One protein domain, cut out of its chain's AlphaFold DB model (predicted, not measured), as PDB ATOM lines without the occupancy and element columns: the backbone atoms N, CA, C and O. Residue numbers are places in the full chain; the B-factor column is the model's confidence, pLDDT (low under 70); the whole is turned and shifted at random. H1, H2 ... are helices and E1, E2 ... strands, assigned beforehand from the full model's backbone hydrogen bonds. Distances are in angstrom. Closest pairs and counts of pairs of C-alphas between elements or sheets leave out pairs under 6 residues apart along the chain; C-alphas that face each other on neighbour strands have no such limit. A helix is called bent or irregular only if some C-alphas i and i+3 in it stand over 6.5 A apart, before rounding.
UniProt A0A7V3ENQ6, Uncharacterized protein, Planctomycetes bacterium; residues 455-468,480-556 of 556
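AT A GLANCE: This is residues 455 to 468 and 480 to 556 of the 556 residues of an uncharacterized protein of Planctomycetes bacterium (UniProt A0A7V3ENQ6). A small sheet built round one long strand, E4, has the long helix H3 lying slantwise over one face, while a long loop, residues 521 to 548, runs out beyond the sheet and gives the domain its length. E1 lies along one side of E4 and E2 on the other, with E3 pairing farther along E4; the short H1 sits beside the strands, and H2 lies off the sheet, near the first residues of H3. The printed part has 91 residues, with three named helices and four named strands in the order E1 H1 H2 H3 E2 E3 E4. The sheet is branched and antiparallel, and the class is mixed, helices and strands. The whole is compact, with a radius of gyration of the C-alphas of 14.1 A, yet elongated in outline, 48 by 25 by 22 A.

IN THESE COORDINATES: E1, residues 455 to 458, begins at C-alpha 455 (-52.612, -37.002, 10.871) and is 10.3 A long. H1, residues 460 to 465, is 10.2 A long and irregular: C-alphas 461 and 464 are 7.6 A apart. H2 is residues 486 to 492, 10.2 A. H3, residues 495 to 510, is 21.7 A long and begins at C-alpha 495 (-34.260, -38.978, 4.741). E2, residues 513 to 515, is 5.8 A, and E3, residues 518 to 520, is 6.4 A. E4, residues 549 to 555, is 18.7 A and ends at C-alpha 555 (-53.341, -32.008, 12.541).

HOW THE PARTS SIT: E1 is antiparallel to E4, with N 457 and O 553 3.1 A apart. E2 is antiparallel to E4 on its other side, with N 514 and O 554 at 2.8 A. E3 and E4 form a hairpin, with N 550 and O 519 at 2.7 A. E2 runs on into E3 at 43 degrees. H3 is on the sheet at a height of 8.4 A, over E1 and E4; its closest C-alphas to E1 are those of Ala 504 and Ala 457, 5.0 A. H1 is on the sheet at the sheet's level, with a height of 0.8 A. H1 touches H3 at residues 497 to 501 alone, Gly 462 and Ile 501 being closest, their C-alphas 6.6 A apart, at a steep tilt of 54 degrees. H2 is not on the sheet; it is close to but not clearly touching H3, with C-alphas of Trp 490 and Lys 498 closest at 7.4 A. Every O i to N i+4 pair is within hydrogen-bond range in H2 and H3; H1 has 0 of 2, but 2 of 3 O i to N i+3 pairs.

THE WHOLE: The C-alphas of Ser 535 and Glu 556, the two farthest apart, are 48.1 A apart. Residues 469 to 479 are not printed, and C-alphas 468 and 480 are 15.9 A apart across this cut. The link E3 to E4, 28 residues, is long; within it residues 529 to 530 pair antiparallel with residues 539 to 540. The mean pLDDT of the printed part is 89.1; it is under 70 at residues 468, 480, 482 to 483 and 535.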
ATOM      1  N   GLN A 455     -53.958 -36.620  11.265       95.62
ATOM      2  CA  GLN A 455     -52.612 -37.002  10.871       95.62
ATOM      3  C   GLN A 455     -51.642 -36.656  11.987       95.62
ATOM      4  O   GLN A 455     -51.843 -35.693  12.729       95.62
ATOM      5  N   THR A 456     -50.573 -37.438  12.101       94.88
ATOM      6  CA  THR A 456     -49.505 -37.174  13.062       94.88
ATOM      7  C   THR A 456     -48.196 -36.932  12.339       94.88
ATOM      8  O   THR A 456     -47.744 -37.793  11.587       94.88
ATOM      9  N   ALA A 457     -47.555 -35.806  12.623       94.44
ATOM     10  CA  ALA A 457     -46.171 -35.558  12.242       94.44
ATOM     11  C   ALA A 457     -45.352 -35.286  13.502       94.44
ATOM     12  O   ALA A 457     -45.854 -34.729  14.478       94.44
ATOM     13  N   SER A 458     -44.096 -35.713  13.515       91.62
ATOM     14  CA  SER A 458     -43.201 -35.468  14.640       91.62
ATOM     15  C   SER A 458     -42.013 -34.667  14.161       91.62
ATOM     16  O   SER A 458     -41.385 -35.029  13.168       91.62
ATOM     17  N   TYR A 459     -41.683 -33.612  14.901       89.56
ATOM     18  CA  TYR A 459     -40.394 -32.959  14.738       89.56
ATOM     19  C   TYR A 459     -39.254 -33.864  15.211       89.56
ATOM     20  O   TYR A 459     -38.122 -33.696  14.769       89.56
ATOM     21  N   GLY A 460     -39.537 -34.814  16.115       88.62
ATOM     22  CA  GLY A 460     -38.522 -35.670  16.719       88.62
ATOM     23  C   GLY A 460     -37.360 -34.835  17.255       88.62
ATOM     24  O   GLY A 460     -37.567 -33.830  17.941       88.62
ATOM     25  N   GLU A 461     -36.146 -35.219  16.875       82.75
ATOM     26  CA  GLU A 461     -34.902 -34.513  17.204       82.75
ATOM     27  C   GLU A 461     -34.837 -33.074  16.668       82.75
ATOM     28  O   GLU A 461     -34.170 -32.222  17.246       82.75
ATOM     29  N   GLY A 462     -35.594 -32.757  15.617       82.50
ATOM     30  CA  GLY A 462     -35.700 -31.418  15.036       82.50
ATOM     31  C   GLY A 462     -36.653 -30.476  15.775       82.50
ATOM     32  O   GLY A 462     -37.006 -29.433  15.235       82.50
ATOM     33  N   SER A 463     -37.108 -30.805  16.989       84.50
ATOM     34  CA  SER A 463     -38.087 -29.977  17.725       84.50
ATOM     35  C   SER A 463     -37.609 -28.544  17.990       84.50
ATOM     36  O   SER A 463     -38.431 -27.641  18.121       84.50
ATOM     37  N   TRP A 464     -36.296 -28.324  18.033       84.81
ATOM     38  CA  TRP A 464     -35.669 -27.011  18.213       84.81
ATOM     39  C   TRP A 464     -35.659 -26.157  16.937       84.81
ATOM     40  O   TRP A 464     -35.498 -24.946  17.024       84.81
ATOM     41  N   LEU A 465     -35.890 -26.762  15.765       87.62
ATOM     42  CA  LEU A 465     -36.019 -26.056  14.483       87.62
ATOM     43  C   LEU A 465     -37.361 -25.330  14.336       87.62
ATOM     44  O   LEU A 465     -37.547 -24.500  13.434       87.62
ATOM     45  N   ARG A 466     -38.321 -25.673  15.197       84.50
ATOM     46  CA  ARG A 466     -39.592 -24.972  15.319       84.50
ATOM     47  C   ARG A 466     -39.303 -23.579  15.872       84.50
ATOM     48  O   ARG A 466     -38.688 -23.460  16.927       84.50
ATOM     49  N   CYS A 467     -39.748 -22.527  15.184       71.44
ATOM     50  CA  CYS A 467     -39.618 -21.174  15.719       71.44
ATOM     51  C   CYS A 467     -40.319 -21.133  17.081       71.44
ATOM     52  O   CYS A 467     -41.507 -21.458  17.173       71.44
ATOM     53  N   ALA A 468     -39.583 -20.788  18.140       63.94
ATOM     54  CA  ALA A 468     -40.188 -20.632  19.452       63.94
ATOM     55  C   ALA A 468     -41.323 -19.602  19.327       63.94
ATOM     56  O   ALA A 468     -41.102 -18.534  18.746       63.94
ATOM     57  N   PRO A 480     -24.011 -21.073  21.869       68.56
ATOM     58  CA  PRO A 480     -24.410 -21.920  20.752       68.56
ATOM     59  C   PRO A 480     -23.307 -22.941  20.458       68.56
ATOM     60  O   PRO A 480     -22.163 -22.577  20.185       68.56
ATOM     61  N   ASP A 481     -23.652 -24.224  20.536       75.56
ATOM     62  CA  ASP A 481     -22.767 -25.306  20.112       75.56
ATOM     63  C   ASP A 481     -22.632 -25.211  18.578       75.56
ATOM     64  O   ASP A 481     -23.628 -24.931  17.917       75.56
ATOM     65  N   PRO A 482     -21.467 -25.434  17.948       69.94
ATOM     66  CA  PRO A 482     -21.378 -25.564  16.489       69.94
ATOM     67  C   PRO A 482     -22.361 -26.594  15.906       69.94
ATOM     68  O   PRO A 482     -22.784 -26.473  14.757       69.94
ATOM     69  N   ALA A 483     -22.769 -27.592  16.699       69.12
ATOM     70  CA  ALA A 483     -23.842 -28.510  16.342       69.12
ATOM     71  C   ALA A 483     -25.222 -27.827  16.228       69.12
ATOM     72  O   ALA A 483     -26.109 -28.400  15.596       69.12
ATOM     73  N   ASP A 484     -25.423 -26.638  16.803       78.62
ATOM     74  CA  ASP A 484     -26.646 -25.824  16.738       78.62
ATOM     75  C   ASP A 484     -26.873 -25.175  15.357       78.62
ATOM     76  O   ASP A 484     -27.954 -24.634  15.132       78.62
ATOM     77  N   ASP A 485     -25.931 -25.292  14.408       89.06
ATOM     78  CA  ASP A 485     -26.163 -24.928  13.002       89.06
ATOM     79  C   ASP A 485     -27.222 -25.864  12.365       89.06
ATOM     80  O   ASP A 485     -26.988 -27.079  12.243       89.06
ATOM     81  N   PRO A 486     -28.393 -25.332  11.950       91.62
ATOM     82  CA  PRO A 486     -29.453 -26.111  11.317       91.62
ATOM     83  C   PRO A 486     -29.004 -26.873  10.075       91.62
ATOM     84  O   PRO A 486     -29.446 -28.006   9.889       91.62
ATOM     85  N   GLU A 487     -28.128 -26.300   9.250       93.19
ATOM     86  CA  GLU A 487     -27.725 -26.901   7.976       93.19
ATOM     87  C   GLU A 487     -26.781 -28.085   8.192       93.19
ATOM     88  O   GLU A 487     -26.973 -29.166   7.620       93.19
ATOM     89  N   LEU A 488     -25.801 -27.930   9.089       91.56
ATOM     90  CA  LEU A 488     -24.906 -29.021   9.471       91.56
ATOM     91  C   LEU A 488     -25.692 -30.172  10.100       91.56
ATOM     92  O   LEU A 488     -25.527 -31.324   9.683       91.56
ATOM     93  N   TRP A 489     -26.593 -29.879  11.044       90.62
ATOM     94  CA  TRP A 489     -27.431 -30.908  11.655       90.62
ATOM     95  C   TRP A 489     -28.325 -31.596  10.626       90.62
ATOM     96  O   TRP A 489     -28.381 -32.828  10.596       90.62
ATOM     97  N   TRP A 490     -28.985 -30.816   9.766       93.31
ATOM     98  CA  TRP A 490     -29.856 -31.320   8.712       93.31
ATOM     99  C   TRP A 490     -29.107 -32.271   7.790       93.31
ATOM    100  O   TRP A 490     -29.596 -33.364   7.516       93.31
ATOM    101  N   SER A 491     -27.898 -31.917   7.351       92.81
ATOM    102  CA  SER A 491     -27.102 -32.755   6.449       92.81
ATOM    103  C   SER A 491     -26.856 -34.170   7.000       92.81
ATOM    104  O   SER A 491     -26.916 -35.130   6.231       92.81
ATOM    105  N   ALA A 492     -26.710 -34.312   8.323       92.81
ATOM    106  CA  ALA A 492     -26.470 -35.582   9.007       92.81
ATOM    107  C   ALA A 492     -27.732 -36.446   9.209       92.81
ATOM    108  O   ALA A 492     -27.617 -37.623   9.553       92.81
ATOM    109  N   GLN A 493     -28.933 -35.894   9.012       93.19
ATOM    110  CA  GLN A 493     -30.182 -36.613   9.270       93.19
ATOM    111  C   GLN A 493     -30.562 -37.601   8.165       93.19
ATOM    112  O   GLN A 493     -30.353 -37.361   6.970       93.19
ATOM    113  N   SER A 494     -31.234 -38.680   8.577       94.38
ATOM    114  CA  SER A 494     -31.856 -39.634   7.658       94.38
ATOM    115  C   SER A 494     -32.954 -38.967   6.816       94.38
ATOM    116  O   SER A 494     -33.609 -38.016   7.253       94.38
ATOM    117  N   ALA A 495     -33.196 -39.484   5.608       95.06
ATOM    118  CA  ALA A 495     -34.260 -38.978   4.741       95.06
ATOM    119  C   ALA A 495     -35.656 -39.097   5.385       95.06
ATOM    120  O   ALA A 495     -36.497 -38.224   5.186       95.06
ATOM    121  N   GLU A 496     -35.895 -40.135   6.192       94.69
ATOM    122  CA  GLU A 496     -37.161 -40.324   6.905       94.69
ATOM    123  C   GLU A 496     -37.362 -39.256   7.989       94.69
ATOM    124  O   GLU A 496     -38.422 -38.629   8.045       94.69
ATOM    125  N   THR A 497     -36.326 -38.974   8.787       93.38
ATOM    126  CA  THR A 497     -36.345 -37.906   9.801       93.38
ATOM    127  C   THR A 497     -36.606 -36.546   9.154       93.38
ATOM    128  O   THR A 497     -37.478 -35.800   9.600       93.38
ATOM    129  N   LYS A 498     -35.896 -36.245   8.058       95.44
ATOM    130  CA  LYS A 498     -36.081 -35.017   7.273       95.44
ATOM    131  C   LYS A 498     -37.523 -34.871   6.787       95.44
ATOM    132  O   LYS A 498     -38.143 -33.829   6.996       95.44
ATOM    133  N   LEU A 499     -38.082 -35.926   6.194       95.81
ATOM    134  CA  LEU A 499     -39.460 -35.924   5.710       95.81
ATOM    135  C   LEU A 499     -40.467 -35.743   6.855       95.81
ATOM    136  O   LEU A 499     -41.420 -34.982   6.705       95.81
ATOM    137  N   GLY A 500     -40.255 -36.391   8.004       94.88
ATOM    138  CA  GLY A 500     -41.094 -36.227   9.196       94.88
ATOM    139  C   GLY A 500     -41.145 -34.778   9.694       94.88
ATOM    140  O   GLY A 500     -42.227 -34.260   9.974       94.88
ATOM    141  N   ILE A 501     -39.995 -34.102   9.712       95.38
ATOM    142  CA  ILE A 501     -39.871 -32.692  10.106       95.38
ATOM    143  C   ILE A 501     -40.526 -31.759   9.082       95.38
ATOM    144  O   ILE A 501     -41.244 -30.837   9.466       95.38
ATOM    145  N   LEU A 502     -40.340 -31.992   7.780       96.81
ATOM    146  CA  LEU A 502     -40.989 -31.173   6.748       96.81
ATOM    147  C   LEU A 502     -42.505 -31.359   6.731       96.81
ATOM    148  O   LEU A 502     -43.234 -30.384   6.577       96.81
ATOM    149  N   ARG A 503     -42.992 -32.585   6.961       96.94
ATOM    150  CA  ARG A 503     -44.424 -32.844   7.177       96.94
ATOM    151  C   ARG A 503     -44.946 -32.089   8.390       96.94
ATOM    152  O   ARG A 503     -46.070 -31.609   8.346       96.94
ATOM    153  N   ALA A 504     -44.145 -31.971   9.446       96.06
ATOM    154  CA  ALA A 504     -44.502 -31.179  10.611       96.06
ATOM    155  C   ALA A 504     -44.632 -29.687  10.237       96.06
ATOM    156  O   ALA A 504     -45.681 -29.093  10.465       96.06
ATOM    157  N   PHE A 505     -43.645 -29.098   9.554       96.31
ATOM    158  CA  PHE A 505     -43.745 -27.711   9.070       96.31
ATOM    159  C   PHE A 505     -44.958 -27.471   8.156       96.31
ATOM    160  O   PHE A 505     -45.696 -26.507   8.356       96.31
ATOM    161  N   ALA A 506     -45.206 -28.369   7.200       96.56
ATOM    162  CA  ALA A 506     -46.388 -28.310   6.342       96.56
ATOM    163  C   ALA A 506     -47.691 -28.452   7.150       96.56
ATOM    164  O   ALA A 506     -48.657 -27.738   6.894       96.56
ATOM    165  N   GLY A 507     -47.702 -29.339   8.150       95.62
ATOM    166  CA  GLY A 507     -48.790 -29.546   9.106       95.62
ATOM    167  C   GLY A 507     -49.193 -28.267   9.839       95.62
ATOM    168  O   GLY A 507     -50.377 -27.967   9.936       95.62
ATOM    169  N   GLU A 508     -48.227 -27.480  10.314       94.88
ATOM    170  CA  GLU A 508     -48.516 -26.206  10.990       94.88
ATOM    171  C   GLU A 508     -49.005 -25.114  10.038       94.88
ATOM    172  O   GLU A 508     -49.799 -24.268  10.442       94.88
ATOM    173  N   SER A 509     -48.525 -25.122   8.793       95.69
ATOM    174  CA  SER A 509     -48.799 -24.052   7.834       95.69
ATOM    175  C   SER A 509     -50.085 -24.255   7.032       95.69
ATOM    176  O   SER A 509     -50.776 -23.285   6.735       95.69
ATOM    177  N   LEU A 510     -50.387 -25.490   6.626       95.56
ATOM    178  CA  LEU A 510     -51.476 -25.803   5.689       95.56
ATOM    179  C   LEU A 510     -52.707 -26.410   6.381       95.56
ATOM    180  O   LEU A 510     -53.803 -26.424   5.811       95.56
ATOM    181  N   PHE A 511     -52.541 -26.933   7.599       96.56
ATOM    182  CA  PHE A 511     -53.562 -27.707   8.298       96.56
ATOM    183  C   PHE A 511     -53.951 -27.077   9.634       96.56
ATOM    184  O   PHE A 511     -53.260 -26.231  10.196       96.56
ATOM    185  N   LYS A 512     -55.099 -27.503  10.166       95.44
ATOM    186  CA  LYS A 512     -55.556 -27.095  11.489       95.44
ATOM    187  C   LYS A 512     -54.911 -28.004  12.527       95.44
ATOM    188  O   LYS A 512     -55.241 -29.185  12.636       95.44
ATOM    189  N   VAL A 513     -54.005 -27.446  13.323       95.81
ATOM    190  CA  VAL A 513     -53.364 -28.173  14.424       95.81
ATOM    191  C   VAL A 513     -54.378 -28.394  15.551       95.81
ATOM    192  O   VAL A 513     -54.898 -27.441  16.131       95.81
ATOM    193  N   LYS A 514     -54.671 -29.660  15.866       95.75
ATOM    194  CA  LYS A 514     -55.578 -30.061  16.954       95.75
ATOM    195  C   LYS A 514     -54.874 -30.082  18.301       95.75
ATOM    196  O   LYS A 514     -55.421 -29.618  19.295       95.75
ATOM    197  N   SER A 515     -53.683 -30.670  18.341       95.31
ATOM    198  CA  SER A 515     -52.877 -30.767  19.554       95.31
ATOM    199  C   SER A 515     -51.399 -30.925  19.217       95.31
ATOM    200  O   SER A 515     -51.027 -31.417  18.153       95.31
ATOM    201  N   THR A 516     -50.547 -30.512  20.149       93.75
ATOM    202  CA  THR A 516     -49.087 -30.633  20.060       93.75
ATOM    203  C   THR A 516     -48.550 -31.394  21.274       93.75
ATOM    204  O   THR A 516     -47.861 -30.812  22.115       93.75
ATOM    205  N   PRO A 517     -48.900 -32.687  21.441       92.75
ATOM    206  CA  PRO A 517     -48.406 -33.471  22.564       92.75
ATOM    207  C   PRO A 517     -46.871 -33.489  22.592       92.75
ATOM    208  O   PRO A 517     -46.207 -33.967  21.666       92.75
ATOM    209  N   GLY A 518     -46.308 -32.979  23.687       91.50
ATOM    210  CA  GLY A 518     -44.898 -33.148  24.008       91.50
ATOM    211  C   GLY A 518     -44.653 -34.568  24.508       91.50
ATOM    212  O   GLY A 518     -45.292 -35.011  25.459       91.50
ATOM    213  N   LYS A 519     -43.733 -35.289  23.872       92.81
ATOM    214  CA  LYS A 519     -43.217 -36.563  24.379       92.81
ATOM    215  C   LYS A 519     -41.918 -36.296  25.111       92.81
ATOM    216  O   LYS A 519     -41.044 -35.632  24.566       92.81
ATOM    217  N   VAL A 520     -41.773 -36.823  26.319       95.12
ATOM    218  CA  VAL A 520     -40.506 -36.744  27.051       95.12
ATOM    219  C   VAL A 520     -39.400 -37.351  26.188       95.12
ATOM    220  O   VAL A 520     -39.587 -38.419  25.604       95.12
ATOM    221  N   CYS A 521     -38.270 -36.653  26.057       91.06
ATOM    222  CA  CYS A 521     -37.148 -37.135  25.261       91.06
ATOM    223  C   CYS A 521     -36.672 -38.494  25.805       91.06
ATOM    224  O   CYS A 521     -36.340 -38.561  26.993       91.06
ATOM    225  N   PRO A 522     -36.621 -39.554  24.973       92.38
ATOM    226  CA  PRO A 522     -36.281 -40.894  25.441       92.38
ATOM    227  C   PRO A 522     -34.840 -40.978  25.961       92.38
ATOM    228  O   PRO A 522     -34.606 -41.631  26.971       92.38
ATOM    229  N   GLU A 523     -33.906 -40.246  25.346       91.31
ATOM    230  CA  GLU A 523     -32.480 -40.281  25.705       91.31
ATOM    231  C   GLU A 523     -32.167 -39.639  27.061       91.31
ATOM    232  O   GLU A 523     -31.438 -40.194  27.873       91.31
ATOM    233  N   CYS A 524     -32.710 -38.449  27.338       92.50
ATOM    234  CA  CYS A 524     -32.421 -37.745  28.593       92.50
ATOM    235  C   CYS A 524     -33.517 -37.895  29.651       92.50
ATOM    236  O   CYS A 524     -33.414 -37.299  30.726       92.50
ATOM    237  N   SER A 525     -34.586 -38.631  29.336       93.81
ATOM    238  CA  SER A 525     -35.771 -38.794  30.188       93.81
ATOM    239  C   SER A 525     -36.342 -37.452  30.679       93.81
ATOM    240  O   SER A 525     -36.757 -37.318  31.825       93.81
ATOM    241  N   GLY A 526     -36.314 -36.419  29.829       92.56
ATOM    242  CA  GLY A 526     -36.846 -35.091  30.161       92.56
ATOM    243  C   GLY A 526     -35.907 -34.184  30.951       92.56
ATOM    244  O   GLY A 526     -36.285 -33.064  31.288       92.56
ATOM    245  N   ARG A 527     -34.668 -34.606  31.221       91.44
ATOM    246  CA  ARG A 527     -33.676 -33.751  31.894       91.44
ATOM    247  C   ARG A 527     -33.137 -32.646  30.982       91.44
ATOM    248  O   ARG A 527     -32.785 -31.572  31.457       91.44
ATOM    249  N   GLY A 528     -33.100 -32.881  29.669       88.62
ATOM    250  CA  GLY A 528     -32.543 -31.957  28.668       88.62
ATOM    251  C   GLY A 528     -31.013 -31.995  28.573       88.62
ATOM    252  O   GLY A 528     -30.449 -31.614  27.549       88.62
ATOM    253  N   VAL A 529     -30.351 -32.541  29.588       91.25
ATOM    254  CA  VAL A 529     -28.906 -32.768  29.663       91.25
ATOM    255  C   VAL A 529     -28.622 -34.244  29.938       91.25
ATOM    256  O   VAL A 529     -29.466 -34.943  30.503       91.25
ATOM    257  N   LEU A 530     -27.453 -34.717  29.512       89.31
ATOM    258  CA  LEU A 530     -26.908 -36.020  29.876       89.31
ATOM    259  C   LEU A 530     -25.815 -35.809  30.929       89.31
ATOM    260  O   LEU A 530     -24.932 -34.965  30.759       89.31
ATOM    261  N   GLU A 531     -25.894 -36.560  32.025       89.38
ATOM    262  CA  GLU A 531     -24.873 -36.552  33.073       89.38
ATOM    263  C   GLU A 531     -23.590 -37.177  32.517       89.38
ATOM    264  O   GLU A 531     -23.592 -38.316  32.047       89.38
ATOM    265  N   ALA A 532     -22.496 -36.415  32.522       82.25
ATOM    266  CA  ALA A 532     -21.203 -36.935  32.108       82.25
ATOM    267  C   ALA A 532     -20.671 -37.902  33.182       82.25
ATOM    268  O   ALA A 532     -20.746 -37.590  34.373       82.25
ATOM    269  N   PRO A 533     -20.093 -39.055  32.805       75.56
ATOM    270  CA  PRO A 533     -19.477 -39.937  33.782       75.56
ATOM    271  C   PRO A 533     -18.266 -39.249  34.452       75.56
ATOM    272  O   PRO A 533     -17.311 -38.844  33.794       75.56
ATOM    273  N   ALA A 534     -18.331 -39.142  35.781       71.31
ATOM    274  CA  ALA A 534     -17.260 -38.896  36.759       71.31
ATOM    275  C   ALA A 534     -16.593 -37.505  36.917       71.31
ATOM    276  O   ALA A 534     -16.097 -37.258  38.014       71.31
ATOM    277  N   SER A 535     -16.582 -36.571  35.956       64.19
ATOM    278  CA  SER A 535     -16.039 -35.206  36.218       64.19
ATOM    279  C   SER A 535     -16.378 -34.132  35.174       64.19
ATOM    280  O   SER A 535     -15.750 -33.074  35.154       64.19
ATOM    281  N   GLY A 536     -17.297 -34.412  34.249       77.88
ATOM    282  CA  GLY A 536     -17.592 -33.515  33.131       77.88
ATOM    283  C   GLY A 536     -18.764 -32.580  33.407       77.88
ATOM    284  O   GLY A 536     -19.715 -32.949  34.095       77.88
ATOM    285  N   GLU A 537     -18.721 -31.389  32.815       86.25
ATOM    286  CA  GLU A 537     -19.883 -30.506  32.733       86.25
ATOM    287  C   GLU A 537     -21.058 -31.228  32.040       86.25
ATOM    288  O   GLU A 537     -20.839 -31.989  31.086       86.25
ATOM    289  N   PRO A 538     -22.307 -31.038  32.511       87.12
ATOM    290  CA  PRO A 538     -23.478 -31.666  31.912       87.12
ATOM    291  C   PRO A 538     -23.609 -31.233  30.451       87.12
ATOM    292  O   PRO A 538     -23.741 -30.049  30.147       87.12
ATOM    293  N   LYS A 539     -23.599 -32.201  29.532       87.50
ATOM    294  CA  LYS A 539     -23.737 -31.922  28.098       87.50
ATOM    295  C   LYS A 539     -25.210 -31.861  27.720       87.50
ATOM    296  O   LYS A 539     -26.021 -32.629  28.242       87.50
ATOM    297  N   ARG A 540     -25.575 -30.981  26.784       85.75
ATOM    298  CA  ARG A 540     -26.936 -30.972  26.227       85.75
ATOM    299  C   ARG A 540     -27.225 -32.334  25.599       85.75
ATOM    300  O   ARG A 540     -26.377 -32.925  24.938       85.75
ATOM    301  N   CYS A 541     -28.434 -32.837  25.819       85.12
ATOM    302  CA  CYS A 541     -28.874 -34.071  25.184       85.12
ATOM    303  C   CYS A 541     -28.833 -33.895  23.652       85.12
ATOM    304  O   CYS A 541     -29.483 -32.971  23.163       85.12
ATOM    305  N   PRO A 542     -28.137 -34.759  22.889       81.75
ATOM    306  CA  PRO A 542     -27.965 -34.579  21.445       81.75
ATOM    307  C   PRO A 542     -29.284 -34.694  20.662       81.75
ATOM    308  O   PRO A 542     -29.427 -34.070  19.617       81.75
ATOM    309  N   VAL A 543     -30.260 -35.431  21.210       84.12
ATOM    310  CA  VAL A 543     -31.579 -35.684  20.603       84.12
ATOM    311  C   VAL A 543     -32.534 -34.505  20.798       84.12
ATOM    312  O   VAL A 543     -33.063 -33.974  19.833       84.12
ATOM    313  N   CYS A 544     -32.770 -34.053  22.037       85.81
ATOM    314  CA  CYS A 544     -33.713 -32.944  22.290       85.81
ATOM    315  C   CYS A 544     -33.063 -31.560  22.380       85.81
ATOM    316  O   CYS A 544     -33.776 -30.571  22.539       85.81
ATOM    317  N   ARG A 545     -31.728 -31.488  22.374       85.69
ATOM    318  CA  ARG A 545     -30.932 -30.254  22.493       85.69
ATOM    319  C   ARG A 545     -31.325 -29.349  23.660       85.69
ATOM    320  O   ARG A 545     -31.308 -28.129  23.559       85.69
ATOM    321  N   GLY A 546     -31.695 -29.949  24.790       85.12
ATOM    322  CA  GLY A 546     -32.106 -29.207  25.983       85.12
ATOM    323  C   GLY A 546     -33.600 -28.894  26.077       85.12
ATOM    324  O   GLY A 546     -34.042 -28.470  27.141       85.12
ATOM    325  N   LEU A 547     -34.408 -29.182  25.048       86.44
ATOM    326  CA  LEU A 547     -35.857 -28.922  25.068       86.44
ATOM    327  C   LEU A 547     -36.647 -29.816  26.027       86.44
ATOM    328  O   LEU A 547     -37.811 -29.526  26.303       86.44
ATOM    329  N   LYS A 548     -36.042 -30.907  26.519       92.00
ATOM    330  CA  LYS A 548     -36.636 -31.931  27.407       92.00
ATOM    331  C   LYS A 548     -37.739 -32.772  26.758       92.00
ATOM    332  O   LYS A 548     -37.829 -33.965  27.040       92.00
ATOM    333  N   ASN A 549     -38.522 -32.191  25.856       91.94
ATOM    334  CA  ASN A 549     -39.620 -32.833  25.154       91.94
ATOM    335  C   ASN A 549     -39.419 -32.757  23.634       91.94
ATOM    336  O   ASN A 549     -38.946 -31.752  23.111       91.94
ATOM    337  N   LEU A 550     -39.817 -33.817  22.936       90.88
ATOM    338  CA  LEU A 550     -39.956 -33.871  21.487       90.88
ATOM    339  C   LEU A 550     -41.406 -33.550  21.123       90.88
ATOM    340  O   LEU A 550     -42.343 -34.076  21.730       90.88
ATOM    341  N   VAL A 551     -41.605 -32.697  20.128       92.50
ATOM    342  CA  VAL A 551     -42.936 -32.246  19.727       92.50
ATOM    343  C   VAL A 551     -43.493 -33.194  18.671       92.50
ATOM    344  O   VAL A 551     -42.919 -33.379  17.598       92.50
ATOM    345  N   THR A 552     -44.640 -33.795  18.976       92.88
ATOM    346  CA  THR A 552     -45.492 -34.442  17.975       92.88
ATOM    347  C   THR A 552     -46.710 -33.559  17.772       92.88
ATOM    348  O   THR A 552     -47.280 -33.077  18.745       92.88
ATOM    349  N   MET A 553     -47.109 -33.324  16.529       94.19
ATOM    350  CA  MET A 553     -48.340 -32.616  16.202       94.19
ATOM    351  C   MET A 553     -49.391 -33.587  15.696       94.19
ATOM    352  O   MET A 553     -49.084 -34.530  14.966       94.19
ATOM    353  N   VAL A 554     -50.631 -33.315  16.073       94.44
ATOM    354  CA  VAL A 554     -51.819 -33.922  15.493       94.44
ATOM    355  C   VAL A 554     -52.548 -32.827  14.729       94.44
ATOM    356  O   VAL A 554     -52.946 -31.826  15.329       94.44
ATOM    357  N   TYR A 555     -52.709 -32.992  13.421       95.00
ATOM    358  CA  TYR A 555     -53.341 -32.008  12.541       95.00
ATOM    359  C   TYR A 555     -54.429 -32.642  11.678       95.00
ATOM    360  O   TYR A 555     -54.480 -33.860  11.509       95.00
ATOM    361  N   GLU A 556     -55.320 -31.804  11.158       93.38
ATOM    362  CA  GLU A 556     -56.356 -32.171  10.190       93.38
ATOM    363  C   GLU A 556     -56.604 -31.072   9.155       93.38
ATOM    364  O   GLU A 556     -56.279 -29.887   9.376       93.38
TER     365      GLU A 556